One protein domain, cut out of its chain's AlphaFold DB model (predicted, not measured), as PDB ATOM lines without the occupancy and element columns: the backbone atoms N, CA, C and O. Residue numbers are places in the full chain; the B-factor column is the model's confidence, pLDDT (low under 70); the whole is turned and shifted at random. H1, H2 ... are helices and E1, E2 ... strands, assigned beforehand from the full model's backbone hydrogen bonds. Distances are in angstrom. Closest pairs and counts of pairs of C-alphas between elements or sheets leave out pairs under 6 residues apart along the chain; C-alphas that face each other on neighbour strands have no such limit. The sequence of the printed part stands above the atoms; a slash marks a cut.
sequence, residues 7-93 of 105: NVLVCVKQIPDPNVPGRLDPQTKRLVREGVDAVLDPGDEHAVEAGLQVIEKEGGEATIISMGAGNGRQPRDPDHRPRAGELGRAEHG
ATOM      1  N   ASN A   7      37.881   0.647 -45.189       92.50
ATOM      2  CA  ASN A   7      36.722   0.384 -44.336       92.50
ATOM      3  C   ASN A   7      36.815  -1.053 -43.831       92.50
ATOM      4  O   ASN A   7      36.709  -2.000 -44.614       92.50
ATOM      5  N   VAL A   8      37.031  -1.211 -42.530       94.94
ATOM      6  CA  VAL A   8      37.141  -2.504 -41.858       94.94
ATOM      7  C   VAL A   8      35.836  -2.795 -41.135       94.94
ATOM      8  O   VAL A   8      35.342  -1.982 -40.359       94.94
ATOM      9  N   LEU A   9      35.278  -3.978 -41.368       95.00
ATOM     10  CA  LEU A   9      34.112  -4.455 -40.640       95.00
ATOM     11  C   LEU A   9      34.537  -5.587 -39.712       95.00
ATOM     12  O   LEU A   9      35.026  -6.614 -40.185       95.00
ATOM     13  N   VAL A  10      34.339  -5.407 -38.409       95.25
ATOM     14  CA  VAL A  10      34.636  -6.433 -37.407       95.25
ATOM     15  C   VAL A  10      33.324  -6.999 -36.887       95.25
ATOM     16  O   VAL A  10      32.529  -6.302 -36.258       95.25
ATOM     17  N   CYS A  11      33.088  -8.275 -37.170       94.38
ATOM     18  CA  CYS A  11      31.949  -9.003 -36.632       94.38
ATOM     19  C   CYS A  11      32.307  -9.536 -35.252       94.38
ATOM     20  O   CYS A  11      33.302 -10.242 -35.122       94.38
ATOM     21  N   VAL A  12      31.474  -9.243 -34.259       94.06
ATOM     22  CA  VAL A  12      31.663  -9.737 -32.895       94.06
ATOM     23  C   VAL A  12      30.388 -10.345 -32.334       94.06
ATOM     24  O   VAL A  12      29.267 -10.059 -32.783       94.06
ATOM     25  N   LYS A  13      30.537 -11.166 -31.303       90.50
ATOM     26  CA  LYS A  13      29.457 -11.853 -30.622       90.50
ATOM     27  C   LYS A  13      29.462 -11.531 -29.139       90.50
ATOM     28  O   LYS A  13      30.468 -11.647 -28.457       90.50
ATOM     29  N   GLN A  14      28.283 -11.177 -28.640       87.62
ATOM     30  CA  GLN A  14      28.018 -11.215 -27.210       87.62
ATOM     31  C   GLN A  14      27.631 -12.640 -26.810       87.62
ATOM     32  O   GLN A  14      26.694 -13.220 -27.381       87.62
ATOM     33  N   ILE A  15      28.348 -13.193 -25.838       87.56
ATOM     34  CA  ILE A  15      28.114 -14.513 -25.251       87.56
ATOM     35  C   ILE A  15      27.824 -14.363 -23.751       87.56
ATOM     36  O   ILE A  15      28.246 -13.383 -23.151       87.56
ATOM     37  N   PRO A  16      27.099 -15.294 -23.109       86.88
ATOM     38  CA  PRO A  16      27.058 -15.339 -21.647       86.88
ATOM     39  C   PRO A  16      28.471 -15.524 -21.084       86.88
ATOM     40  O   PRO A  16      29.246 -16.266 -21.690       86.88
ATOM     41  N   ASP A  17      28.773 -14.904 -19.941       88.06
ATOM     42  CA  ASP A  17      30.077 -15.020 -19.278       88.06
ATOM     43  C   ASP A  17      30.522 -16.494 -19.163       88.06
ATOM     44  O   ASP A  17      29.887 -17.279 -18.445       88.06
ATOM     45  N   PRO A  18      31.602 -16.895 -19.863       87.56
ATOM     46  CA  PRO A  18      32.075 -18.274 -19.860       87.56
ATOM     47  C   PRO A  18      32.654 -18.705 -18.504       87.56
ATOM     48  O   PRO A  18      32.834 -19.903 -18.280       87.56
ATOM     49  N   ASN A  19      32.933 -17.765 -17.594       90.06
ATOM     50  CA  ASN A  19      33.405 -18.064 -16.242       90.06
ATOM     51  C   ASN A  19      32.276 -18.529 -15.311       90.06
ATOM     52  O   ASN A  19      32.546 -19.093 -14.247       90.06
ATOM     53  N   VAL A  20      31.012 -18.329 -15.698       88.50
ATOM     54  CA  VAL A  20      29.852 -18.799 -14.938       88.50
ATOM     55  C   VAL A  20      29.470 -20.212 -15.402       88.50
ATOM     56  O   VAL A  20      29.186 -20.419 -16.585       88.50
ATOM     57  N   PRO A  21      29.406 -21.215 -14.500       88.25
ATOM     58  CA  PRO A  21      29.018 -22.570 -14.873       88.25
ATOM     59  C   PRO A  21      27.632 -22.629 -15.519       88.25
ATOM     60  O   PRO A  21      26.631 -22.177 -14.960       88.25
ATOM     61  N   GLY A  22      27.562 -23.253 -16.694       86.69
ATOM     62  CA  GLY A  22      26.316 -23.426 -17.424       86.69
ATOM     63  C   GLY A  22      25.333 -24.375 -16.729       86.69
ATOM     64  O   GLY A  22      25.715 -25.441 -16.246       86.69
ATOM     65  N   ARG A  23      24.037 -24.037 -16.747       89.06
ATOM     66  CA  ARG A  23      22.946 -24.921 -16.297       89.06
ATOM     67  C   ARG A  23      22.008 -25.254 -17.453       89.06
ATOM     68  O   ARG A  23      21.536 -24.358 -18.144       89.06
ATOM     69  N   LEU A  24      21.698 -26.535 -17.647       91.06
ATOM     70  CA  LEU A  24      20.701 -26.976 -18.627       91.06
ATOM     71  C   LEU A  24      19.301 -27.013 -18.011       91.06
ATOM     72  O   LEU A  24      19.106 -27.507 -16.901       91.06
ATOM     73  N   ASP A  25      18.320 -26.530 -18.765       89.12
ATOM     74  CA  ASP A  25      16.911 -26.759 -18.475       89.12
ATOM     75  C   ASP A  25      16.544 -28.208 -18.864       89.12
ATOM     76  O   ASP A  25      16.689 -28.595 -20.030       89.12
ATOM     77  N   PRO A  26      16.075 -29.040 -17.916       92.38
ATOM     78  CA  PRO A  26      15.776 -30.443 -18.179       92.38
ATOM     79  C   PRO A  26      14.577 -30.653 -19.113       92.38
ATOM     80  O   PRO A  26      14.519 -31.713 -19.746       92.38
ATOM     81  N   GLN A  27      13.658 -29.687 -19.212       94.12
ATOM     82  CA  GLN A  27      12.472 -29.742 -20.068       94.12
ATOM     83  C   GLN A  27      12.792 -29.256 -21.482       94.12
ATOM     84  O   GLN A  27      12.547 -29.975 -22.448       94.12
ATOM     85  N   THR A  28      13.380 -28.063 -21.612       90.31
ATOM     86  CA  THR A  28      13.632 -27.445 -22.929       90.31
ATOM     87  C   THR A  28      14.954 -27.874 -23.564       90.31
ATOM     88  O   THR A  28      15.172 -27.623 -24.749       90.31
ATOM     89  N   LYS A  29      15.847 -28.513 -22.790       90.25
ATOM     90  CA  LYS A  29      17.214 -28.897 -23.191       90.25
ATOM     91  C   LYS A  29      18.067 -27.718 -23.670       90.25
ATOM     92  O   LYS A  29      19.035 -27.905 -24.403       90.25
ATOM     93  N   ARG A  30      17.728 -26.495 -23.254       87.19
ATOM     94  CA  ARG A  30      18.488 -25.277 -23.557       87.19
ATOM     95  C   ARG A  30      19.353 -24.879 -22.371       87.19
ATOM     96  O   ARG A  30      19.024 -25.158 -21.221       87.19
ATOM     97  N   LEU A  31      20.455 -24.194 -22.663       87.06
ATOM     98  CA  LEU A  31      21.246 -23.532 -21.632       87.06
ATOM     99  C   LEU A  31      20.431 -22.379 -21.038       87.06
ATOM    100  O   LEU A  31      19.960 -21.508 -21.779       87.06
ATOM    101  N   VAL A  32      20.291 -22.386 -19.716       85.62
ATOM    102  CA  VAL A  32      19.716 -21.289 -18.945       85.62
ATOM    103  C   VAL A  32      20.717 -20.143 -18.949       85.62
ATOM    104  O   VAL A  32      21.875 -20.329 -18.588       85.62
ATOM    105  N   ARG A  33      20.261 -18.974 -19.400       79.00
ATOM    106  CA  ARG A  33      21.082 -17.762 -19.553       79.00
ATOM    107  C   ARG A  33      20.565 -16.587 -18.713       79.00
ATOM    108  O   ARG A  33      21.112 -15.498 -18.791       79.00
ATOM    109  N   GLU A  34      19.504 -16.792 -17.930       81.69
ATOM    110  CA  GLU A  34      18.983 -15.779 -17.006       81.69
ATOM    111  C   GLU A  34      19.965 -15.524 -15.863       81.69
ATOM    112  O   GLU A  34      20.464 -16.464 -15.247       81.69
ATOM    113  N   GLY A  35      20.210 -14.243 -15.576       81.19
ATOM    114  CA  GLY A  35      21.113 -13.817 -14.505       81.19
ATOM    115  C   GLY A  35      22.602 -13.994 -14.816       81.19
ATOM    116  O   GLY A  35      23.406 -13.861 -13.902       81.19
ATOM    117  N   VAL A  36      22.961 -14.300 -16.067       83.88
ATOM    118  CA  VAL A  36      24.351 -14.339 -16.535       83.88
ATOM    119  C   VAL A  36      24.579 -13.138 -17.441       83.88
ATOM    120  O   VAL A  36      23.819 -12.933 -18.391       83.88
ATOM    121  N   ASP A  37      25.609 -12.354 -17.143       85.19
ATOM    122  CA  ASP A  37      25.950 -11.183 -17.941       85.19
ATOM    123  C   ASP A  37      26.410 -11.588 -19.343       85.19
ATOM    124  O   ASP A  37      27.013 -12.645 -19.551       85.19
ATOM    125  N   ALA A  38      26.091 -10.743 -20.323       84.88
ATOM    126  CA  ALA A  38      26.582 -10.898 -21.680       84.88
ATOM    127  C   ALA A  38      27.906 -10.144 -21.821       84.88
ATOM    128  O   ALA A  38      27.953  -8.934 -21.610       84.88
ATOM    129  N   VAL A  39      28.956 -10.859 -22.207       88.06
ATOM    130  CA  VAL A  39      30.308 -10.346 -22.432       88.06
ATOM    131  C   VAL A  39      30.688 -10.507 -23.903       88.06
ATOM    132  O   VAL A  39      30.052 -11.268 -24.638       88.06
ATOM    133  N   LEU A  40      31.710  -9.780 -24.352       89.75
ATOM    134  CA  LEU A  40      32.325 -10.016 -25.656       89.75
ATOM    135  C   LEU A  40      32.920 -11.431 -25.690       89.75
ATOM    136  O   LEU A  40      33.485 -11.890 -24.698       89.75
ATOM    137  N   ASP A  41      32.776 -12.136 -26.811       92.38
ATOM    138  CA  ASP A  41      33.488 -13.395 -27.006       92.38
ATOM    139  C   ASP A  41      35.006 -13.142 -26.924       92.38
ATOM    140  O   ASP A  41      35.515 -12.301 -27.670       92.38
ATOM    141  N   PRO A  42      35.751 -13.850 -26.055       92.81
ATOM    142  CA  PRO A  42      37.185 -13.606 -25.895       92.81
ATOM    143  C   PRO A  42      37.993 -13.778 -27.189       92.81
ATOM    144  O   PRO A  42      39.038 -13.155 -27.354       92.81
ATOM    145  N   GLY A  43      37.530 -14.608 -28.130       94.50
ATOM    146  CA  GLY A  43      38.170 -14.746 -29.437       94.50
ATOM    147  C   GLY A  43      37.970 -13.519 -30.328       94.50
ATOM    148  O   GLY A  43      38.866 -13.157 -31.095       94.50
ATOM    149  N   ASP A  44      36.830 -12.843 -30.194       95.44
ATOM    150  CA  ASP A  44      36.487 -11.657 -30.978       95.44
ATOM    151  C   ASP A  44      37.288 -10.417 -30.546       95.44
ATOM    152  O   ASP A  44      37.489  -9.509 -31.356       95.44
ATOM    153  N   GLU A  45      37.835 -10.393 -29.325       94.25
ATOM    154  CA  GLU A  45      38.789  -9.361 -28.879       94.25
ATOM    155  C   GLU A  45      39.992  -9.257 -29.829       94.25
ATOM    156  O   GLU A  45      40.423  -8.162 -30.198       94.25
ATOM    157  N   HIS A  46      40.498 -10.398 -30.304       96.81
ATOM    158  CA  HIS A  46      41.600 -10.437 -31.265       96.81
ATOM    159  C   HIS A  46      41.198  -9.900 -32.643       96.81
ATOM    160  O   HIS A  46      42.017  -9.291 -33.331       96.81
ATOM    161  N   ALA A  47      39.945 -10.108 -33.054       95.44
ATOM    162  CA  ALA A  47      39.431  -9.586 -34.317       95.44
ATOM    163  C   ALA A  47      39.288  -8.057 -34.275       95.44
ATOM    164  O   ALA A  47      39.618  -7.382 -35.252       95.44
ATOM    165  N   VAL A  48      38.851  -7.510 -33.134       95.56
ATOM    166  CA  VAL A  48      38.801  -6.059 -32.899       95.56
ATOM    167  C   VAL A  48      40.200  -5.462 -32.976       95.56
ATOM    168  O   VAL A  48      40.415  -4.529 -33.749       95.56
ATOM    169  N   GLU A  49      41.163  -6.036 -32.256       96.31
ATOM    170  CA  GLU A  49      42.553  -5.570 -32.271       96.31
ATOM    171  C   GLU A  49      43.160  -5.621 -33.681       96.31
ATOM    172  O   GLU A  49      43.757  -4.649 -34.143       96.31
ATOM    173  N   ALA A  50      42.954  -6.714 -34.418       96.19
ATOM    174  CA  ALA A  50      43.427  -6.820 -35.794       96.19
ATOM    175  C   ALA A  50      42.817  -5.737 -36.701       96.19
ATOM    176  O   ALA A  50      43.523  -5.157 -37.529       96.19
ATOM    177  N   GLY A  51      41.526  -5.430 -36.538       94.50
ATOM    178  CA  GLY A  51      40.864  -4.363 -37.286       94.50
ATOM    179  C   GLY A  51      41.428  -2.976 -36.971       94.50
ATOM    180  O   GLY A  51      41.656  -2.189 -37.893       94.50
ATOM    181  N   LEU A  52      41.722  -2.706 -35.696       94.06
ATOM    182  CA  LEU A  52      42.374  -1.471 -35.257       94.06
ATOM    183  C   LEU A  52      43.777  -1.336 -35.862       94.06
ATOM    184  O   LEU A  52      44.084  -0.313 -36.470       94.06
ATOM    185  N   GLN A  53      44.596  -2.388 -35.807       95.06
ATOM    186  CA  GLN A  53      45.940  -2.370 -36.394       95.06
ATOM    187  C   GLN A  53      45.932  -2.129 -37.909       95.06
ATOM    188  O   GLN A  53      46.871  -1.539 -38.447       95.06
ATOM    189  N   VAL A  54      44.904  -2.602 -38.618       93.50
ATOM    190  CA  VAL A  54      44.751  -2.362 -40.058       93.50
ATOM    191  C   VAL A  54      44.480  -0.884 -40.329       93.50
ATOM    192  O   VAL A  54      45.185  -0.284 -41.140       93.50
ATOM    193  N   ILE A  55      43.517  -0.272 -39.630       92.44
ATOM    194  CA  ILE A  55      43.221   1.153 -39.835       92.44
ATOM    195  C   ILE A  55      44.365   2.051 -39.349       92.44
ATOM    196  O   ILE A  55      44.599   3.094 -39.946       92.44
ATOM    197  N   GLU A  56      45.132   1.646 -38.333       91.75
ATOM    198  CA  GLU A  56      46.332   2.370 -37.893       91.75
ATOM    199  C   GLU A  56      47.426   2.414 -38.965       91.75
ATOM    200  O   GLU A  56      48.092   3.435 -39.134       91.75
ATOM    201  N   LYS A  57      47.622   1.313 -39.701       89.38
ATOM    202  CA  LYS A  57      48.659   1.219 -40.741       89.38
ATOM    203  C   LYS A  57      48.238   1.885 -42.043       89.38
ATOM    204  O   LYS A  57      49.032   2.600 -42.649       89.38
ATOM    205  N   GLU A  58      47.003   1.645 -42.464       88.69
ATOM    206  CA  GLU A  58      46.530   2.010 -43.802       88.69
ATOM    207  C   GLU A  58      45.707   3.310 -43.809       88.69
ATOM    208  O   GLU A  58      45.472   3.902 -44.864       88.69
ATOM    209  N   GLY A  59      45.281   3.784 -42.632       87.94
ATOM    210  CA  GLY A  59      44.257   4.814 -42.496       87.94
ATOM    211  C   GLY A  59      42.871   4.284 -42.880       87.94
ATOM    212  O   GLY A  59      42.717   3.463 -43.782       87.94
ATOM    213  N   GLY A  60      41.820   4.750 -42.217       90.81
ATOM    214  CA  GLY A  60      40.469   4.270 -42.477       90.81
ATOM    215  C   GLY A  60      39.527   4.344 -41.289       90.81
ATOM    216  O   GLY A  60      39.798   5.023 -40.304       90.81
ATOM    217  N   GLU A  61      38.426   3.614 -41.392       93.38
ATOM    218  CA  GLU A  61      37.432   3.432 -40.338       93.38
ATOM    219  C   GLU A  61      37.235   1.935 -40.073       93.38
ATOM    220  O   GLU A  61      37.190   1.127 -41.001       93.38
ATOM    221  N   ALA A  62      37.114   1.560 -38.803       93.94
ATOM    222  CA  ALA A  62      36.670   0.250 -38.368       93.94
ATOM    223  C   ALA A  62      35.279   0.372 -37.739       93.94
ATOM    224  O   ALA A  62      35.071   1.159 -36.816       93.94
ATOM    225  N   THR A  63      34.326  -0.425 -38.214       94.19
ATOM    226  CA  THR A  63      32.980  -0.535 -37.644       94.19
ATOM    227  C   THR A  63      32.807  -1.914 -37.018       94.19
ATOM    228  O   THR A  63      33.004  -2.936 -37.680       94.19
ATOM    229  N   ILE A  64      32.405  -1.945 -35.748       93.19
ATOM    230  CA  ILE A  64      32.130  -3.176 -35.004       93.19
ATOM    231  C   ILE A  64      30.633  -3.470 -35.073       93.19
ATOM    232  O   ILE A  64      29.805  -2.663 -34.642       93.19
ATOM    233  N   ILE A  65      30.280  -4.645 -35.587       92.00
ATOM    234  CA  ILE A  65      28.894  -5.094 -35.731       92.00
ATOM    235  C   ILE A  65      28.675  -6.369 -34.931       92.00
ATOM    236  O   ILE A  65      29.463  -7.310 -34.998       92.00
ATOM    237  N   SER A  66      27.539  -6.437 -34.240       88.00
ATOM    238  CA  SER A  66      27.058  -7.673 -33.639       88.00
ATOM    239  C   SER A  66      25.614  -7.959 -34.017       88.00
ATOM    240  O   SER A  66      24.803  -7.058 -34.221       88.00
ATOM    241  N   MET A  67      25.279  -9.244 -34.098       84.88
ATOM    242  CA  MET A  67      23.902  -9.705 -34.243       84.88
ATOM    243  C   MET A  67      23.436 -10.354 -32.946       84.88
ATOM    244  O   MET A  67      23.902 -11.438 -32.562       84.88
ATOM    245  N   GLY A  68      22.463  -9.721 -32.305       75.00
ATOM    246  CA  GLY A  68      21.918 -10.175 -31.037       75.00
ATOM    247  C   GLY A  68      20.544  -9.587 -30.762       75.00
ATOM    248  O   GLY A  68      20.102  -8.639 -31.411       75.00
ATOM    249  N   ALA A  69      19.849 -10.175 -29.796       61.66
ATOM    250  CA  ALA A  69      18.813  -9.442 -29.093       61.66
ATOM    251  C   ALA A  69      19.558  -8.412 -28.229       61.66
ATOM    252  O   ALA A  69      20.521  -8.775 -27.557       61.66
ATOM    253  N   GLY A  70      19.218  -7.128 -28.370       56.62
ATOM    254  CA  GLY A  70      19.984  -6.023 -27.784       56.62
ATOM    255  C   GLY A  70      20.312  -6.220 -26.298       56.62
ATOM    256  O   GLY A  70      19.643  -6.977 -25.594       56.62
ATOM    257  N   ASN A  71      21.365  -5.532 -25.847       53.56
ATOM    258  CA  ASN A  71      21.814  -5.446 -24.453       53.56
ATOM    259  C   ASN A  71      21.835  -6.772 -23.666       53.56
ATOM    260  O   ASN A  71      21.388  -6.815 -22.522       53.56
ATOM    261  N   GLY A  72      22.322  -7.857 -24.281       50.47
ATOM    262  CA  GLY A  72      22.465  -9.154 -23.611       50.47
ATOM    263  C   GLY A  72      21.147  -9.820 -23.202       50.47
ATOM    264  O   GLY A  72      21.155 -10.873 -22.566       50.47
ATOM    265  N   ARG A  73      19.988  -9.248 -23.556       48.47
ATOM    266  CA  ARG A  73      18.693  -9.845 -23.231       48.47
ATOM    267  C   ARG A  73      18.448 -11.026 -24.144       48.47
ATOM    268  O   ARG A  73      18.395 -10.883 -25.360       48.47
ATOM    269  N   GLN A  74      18.222 -12.194 -23.552       53.31
ATOM    270  CA  GLN A  74      17.737 -13.350 -24.295       53.31
ATOM    271  C   GLN A  74      16.458 -12.956 -25.057       53.31
ATOM    272  O   GLN A  74      15.631 -12.217 -24.505       53.31
ATOM    273  N   PRO A  75      16.264 -13.424 -26.306       52.78
ATOM    274  CA  PRO A  75      14.972 -13.296 -26.949       52.78
ATOM    275  C   PRO A  75      13.950 -14.001 -26.053       52.78
ATOM    276  O   PRO A  75      13.929 -15.226 -25.958       52.78
ATOM    277  N   ARG A  76      13.155 -13.207 -25.325       52.56
ATOM    278  CA  ARG A  76      12.059 -13.695 -24.468       52.56
ATOM    279  C   ARG A  76      10.945 -14.334 -25.294       52.56
ATOM    280  O   ARG A  76      10.108 -15.047 -24.757       52.56
ATOM    281  N   ASP A  77      10.969 -14.073 -26.593       57.81
ATOM    282  CA  ASP A  77      10.034 -14.552 -27.585       57.81
ATOM    283  C   ASP A  77      10.808 -15.384 -28.632       57.81
ATOM    284  O   ASP A  77      11.779 -14.872 -29.204       57.81
ATOM    285  N   PRO A  78      10.432 -16.655 -28.870       57.84
ATOM    286  CA  PRO A  78      11.036 -17.494 -29.905       57.84
ATOM    287  C   PRO A  78      10.928 -16.912 -31.326       57.84
ATOM    288  O   PRO A  78      11.750 -17.277 -32.166       57.84
ATOM    289  N   ASP A  79      10.000 -15.984 -31.581       61.75
ATOM    290  CA  ASP A  79       9.847 -15.302 -32.873       61.75
ATOM    291  C   ASP A  79      10.699 -14.026 -32.993       61.75
ATOM    292  O   ASP A  79      10.793 -13.413 -34.066       61.75
ATOM    293  N   HIS A  80      11.378 -13.617 -31.915       64.38
ATOM    294  CA  HIS A  80      12.221 -12.431 -31.931       64.38
ATOM    295  C   HIS A  80      13.517 -12.694 -32.703       64.38
ATOM    296  O   HIS A  80      14.473 -13.295 -32.205       64.38
ATOM    297  N   ARG A  81      13.554 -12.224 -33.953       61.06
ATOM    298  CA  ARG A  81      14.729 -12.370 -34.815       61.06
ATOM    299  C   ARG A  81      15.892 -11.504 -34.324       61.06
ATOM    300  O   ARG A  81      15.671 -10.340 -33.982       61.06
ATOM    301  N   PRO A  82      17.131 -12.026 -34.361       63.91
ATOM    302  CA  PRO A  82      18.311 -11.215 -34.100       63.91
ATOM    303  C   PRO A  82      18.386 -10.068 -35.111       63.91
ATOM    304  O   PRO A  82      18.091 -10.249 -36.296       63.91
ATOM    305  N   ARG A  83      18.784  -8.886 -34.640       73.38
ATOM    306  CA  ARG A  83      19.044  -7.719 -35.488       73.38
ATOM    307  C   ARG A  83      20.526  -7.388 -35.427       73.38
ATOM    308  O   ARG A  83      21.152  -7.558 -34.382       73.38
ATOM    309  N   ALA A  84      21.073  -6.938 -36.550       71.56
ATOM    310  CA  ALA A  84      22.394  -6.336 -36.560       71.56
ATOM    311  C   ALA A  84      22.320  -4.990 -35.829       71.56
ATOM    312  O   ALA A  84      21.455  -4.164 -36.129       71.56
ATOM    313  N   GLY A  85      23.202  -4.809 -34.856       73.62
ATOM    314  CA  GLY A  85      23.446  -3.556 -34.167       73.62
ATOM    315  C   GLY A  85      24.920  -3.195 -34.284       73.62
ATOM    316  O   GLY A  85      25.787  -4.071 -34.287       73.62
ATOM    317  N   GLU A  86      25.190  -1.904 -34.401       73.88
ATOM    318  CA  GLU A  86      26.542  -1.368 -34.307       73.88
ATOM    319  C   GLU A  86      26.921  -1.251 -32.828       73.88
ATOM    320  O   GLU A  86      26.136  -0.732 -32.033       73.88
ATOM    321  N   LEU A  87      28.094  -1.770 -32.461       76.06
ATOM    322  CA  LEU A  87      28.618  -1.674 -31.096       76.06
ATOM    323  C   LEU A  87      29.636  -0.542 -30.942       76.06
ATOM    324  O   LEU A  87      29.826  -0.046 -29.838       76.06
ATOM    325  N   GLY A  88      30.272  -0.112 -32.035       79.06
ATOM    326  CA  GLY A  88      31.206   1.007 -32.007       79.06
ATOM    327  C   GLY A  88      31.882   1.280 -33.347       79.06
ATOM    328  O   GLY A  88      31.849   0.451 -34.262       79.06
ATOM    329  N   ARG A  89      32.524   2.450 -33.428       83.00
ATOM    330  CA  ARG A  89      33.341   2.907 -34.559       83.00
ATOM    331  C   ARG A  89      34.690   3.417 -34.075       83.00
ATOM    332  O   ARG A  89      34.782   4.019 -33.006       83.00
ATOM    333  N   ALA A  90      35.714   3.202 -34.888       77.00
ATOM    334  CA  ALA A  90      37.038   3.774 -34.712       77.00
ATOM    335  C   ALA A  90      37.529   4.342 -36.044       77.00
ATOM    336  O   ALA A  90      37.371   3.707 -37.079       77.00
ATOM    337  N   GLU A  91      38.154   5.516 -36.019       80.19
ATOM    338  CA  GLU A  91      38.692   6.177 -37.209       80.19
ATOM    339  C   GLU A  91      40.193   6.428 -37.047       80.19
ATOM    340  O   GLU A  91      40.674   6.797 -35.972       80.19
ATOM    341  N   HIS A  92      40.937   6.284 -38.138       73.31
ATOM    342  CA  HIS A  92      42.342   6.638 -38.227       73.31
ATOM    343  C   HIS A  92      42.612   7.402 -39.528       73.31
ATOM    344  O   HIS A  92      42.610   6.847 -40.620       73.31
ATOM    345  N   GLY A  93      42.820   8.715 -39.433       59.25
ATOM    346  CA  GLY A  93      43.075   9.561 -40.599       59.25
ATOM    347  C   GLY A  93      44.563   9.697 -40.922       59.25
ATOM    348  O   GLY A  93      45.380   9.901 -40.022       59.25
TER     349      GLY A  93
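What this domain is: This is residues 7 to 93 of the 105 residues of an uncharacterized protein of Chloroflexi bacterium (UniProt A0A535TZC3). A strongly twisted three-stranded sheet, E1 E4 E5, has H1 over one face, making two layers; the small hairpin E2 E3 lies near the middle of the length, where E1 runs on into E2, and two long loops, residues 17 to 37 and 69 to 82, draw out the shape away from H1. The printed part has 87 residues, mixed class, one named helix and five strands: E1 E2 E3 H1 E4 E5. The sheet, E1 E4 E5, is mixed. The whole is loose, radius of gyration of the C-alphas 15.9 A, spanning 53 by 28 by 16 A.

Where its parts are: E4, residues 60 to 68, is 26.1 A long; E5, 83 to 92, 27.5 A, ending at (42.342, 6.638, -38.227); E1, 7 to 12, 16.1 A, beginning at (36.722, 0.384, -44.336). H1, 42 to 58, is 25.5 A; E2, 14 to 16, and E3, 38 to 40, 7.0 A each.

How they stand to each other: Within hydrogen-bond range are N 10 and O 63 of parallel E1 and E4, 2.9 A; N 62 and O 90 of hairpin E4 and E5, 2.8 A; N 15 and O 39 of hairpin E2 and E3, 2.8 A. H1, with 11 of 13 O i to N i+4 pairs within range, is on the sheet at a height of 8.1 A; C-alphas Asp 44 and Val 12 of E1 are closest, 5.5 A. E1 runs on into E2 at 15 degrees.

The domain as a whole: The farthest C-alphas, Gln 27 and Gly 93, are 53.9 A apart. The printed part has no cut; links E2 to E3 and E4 to E5 are long. Residues 69 to 82 and 93 have pLDDT under 70.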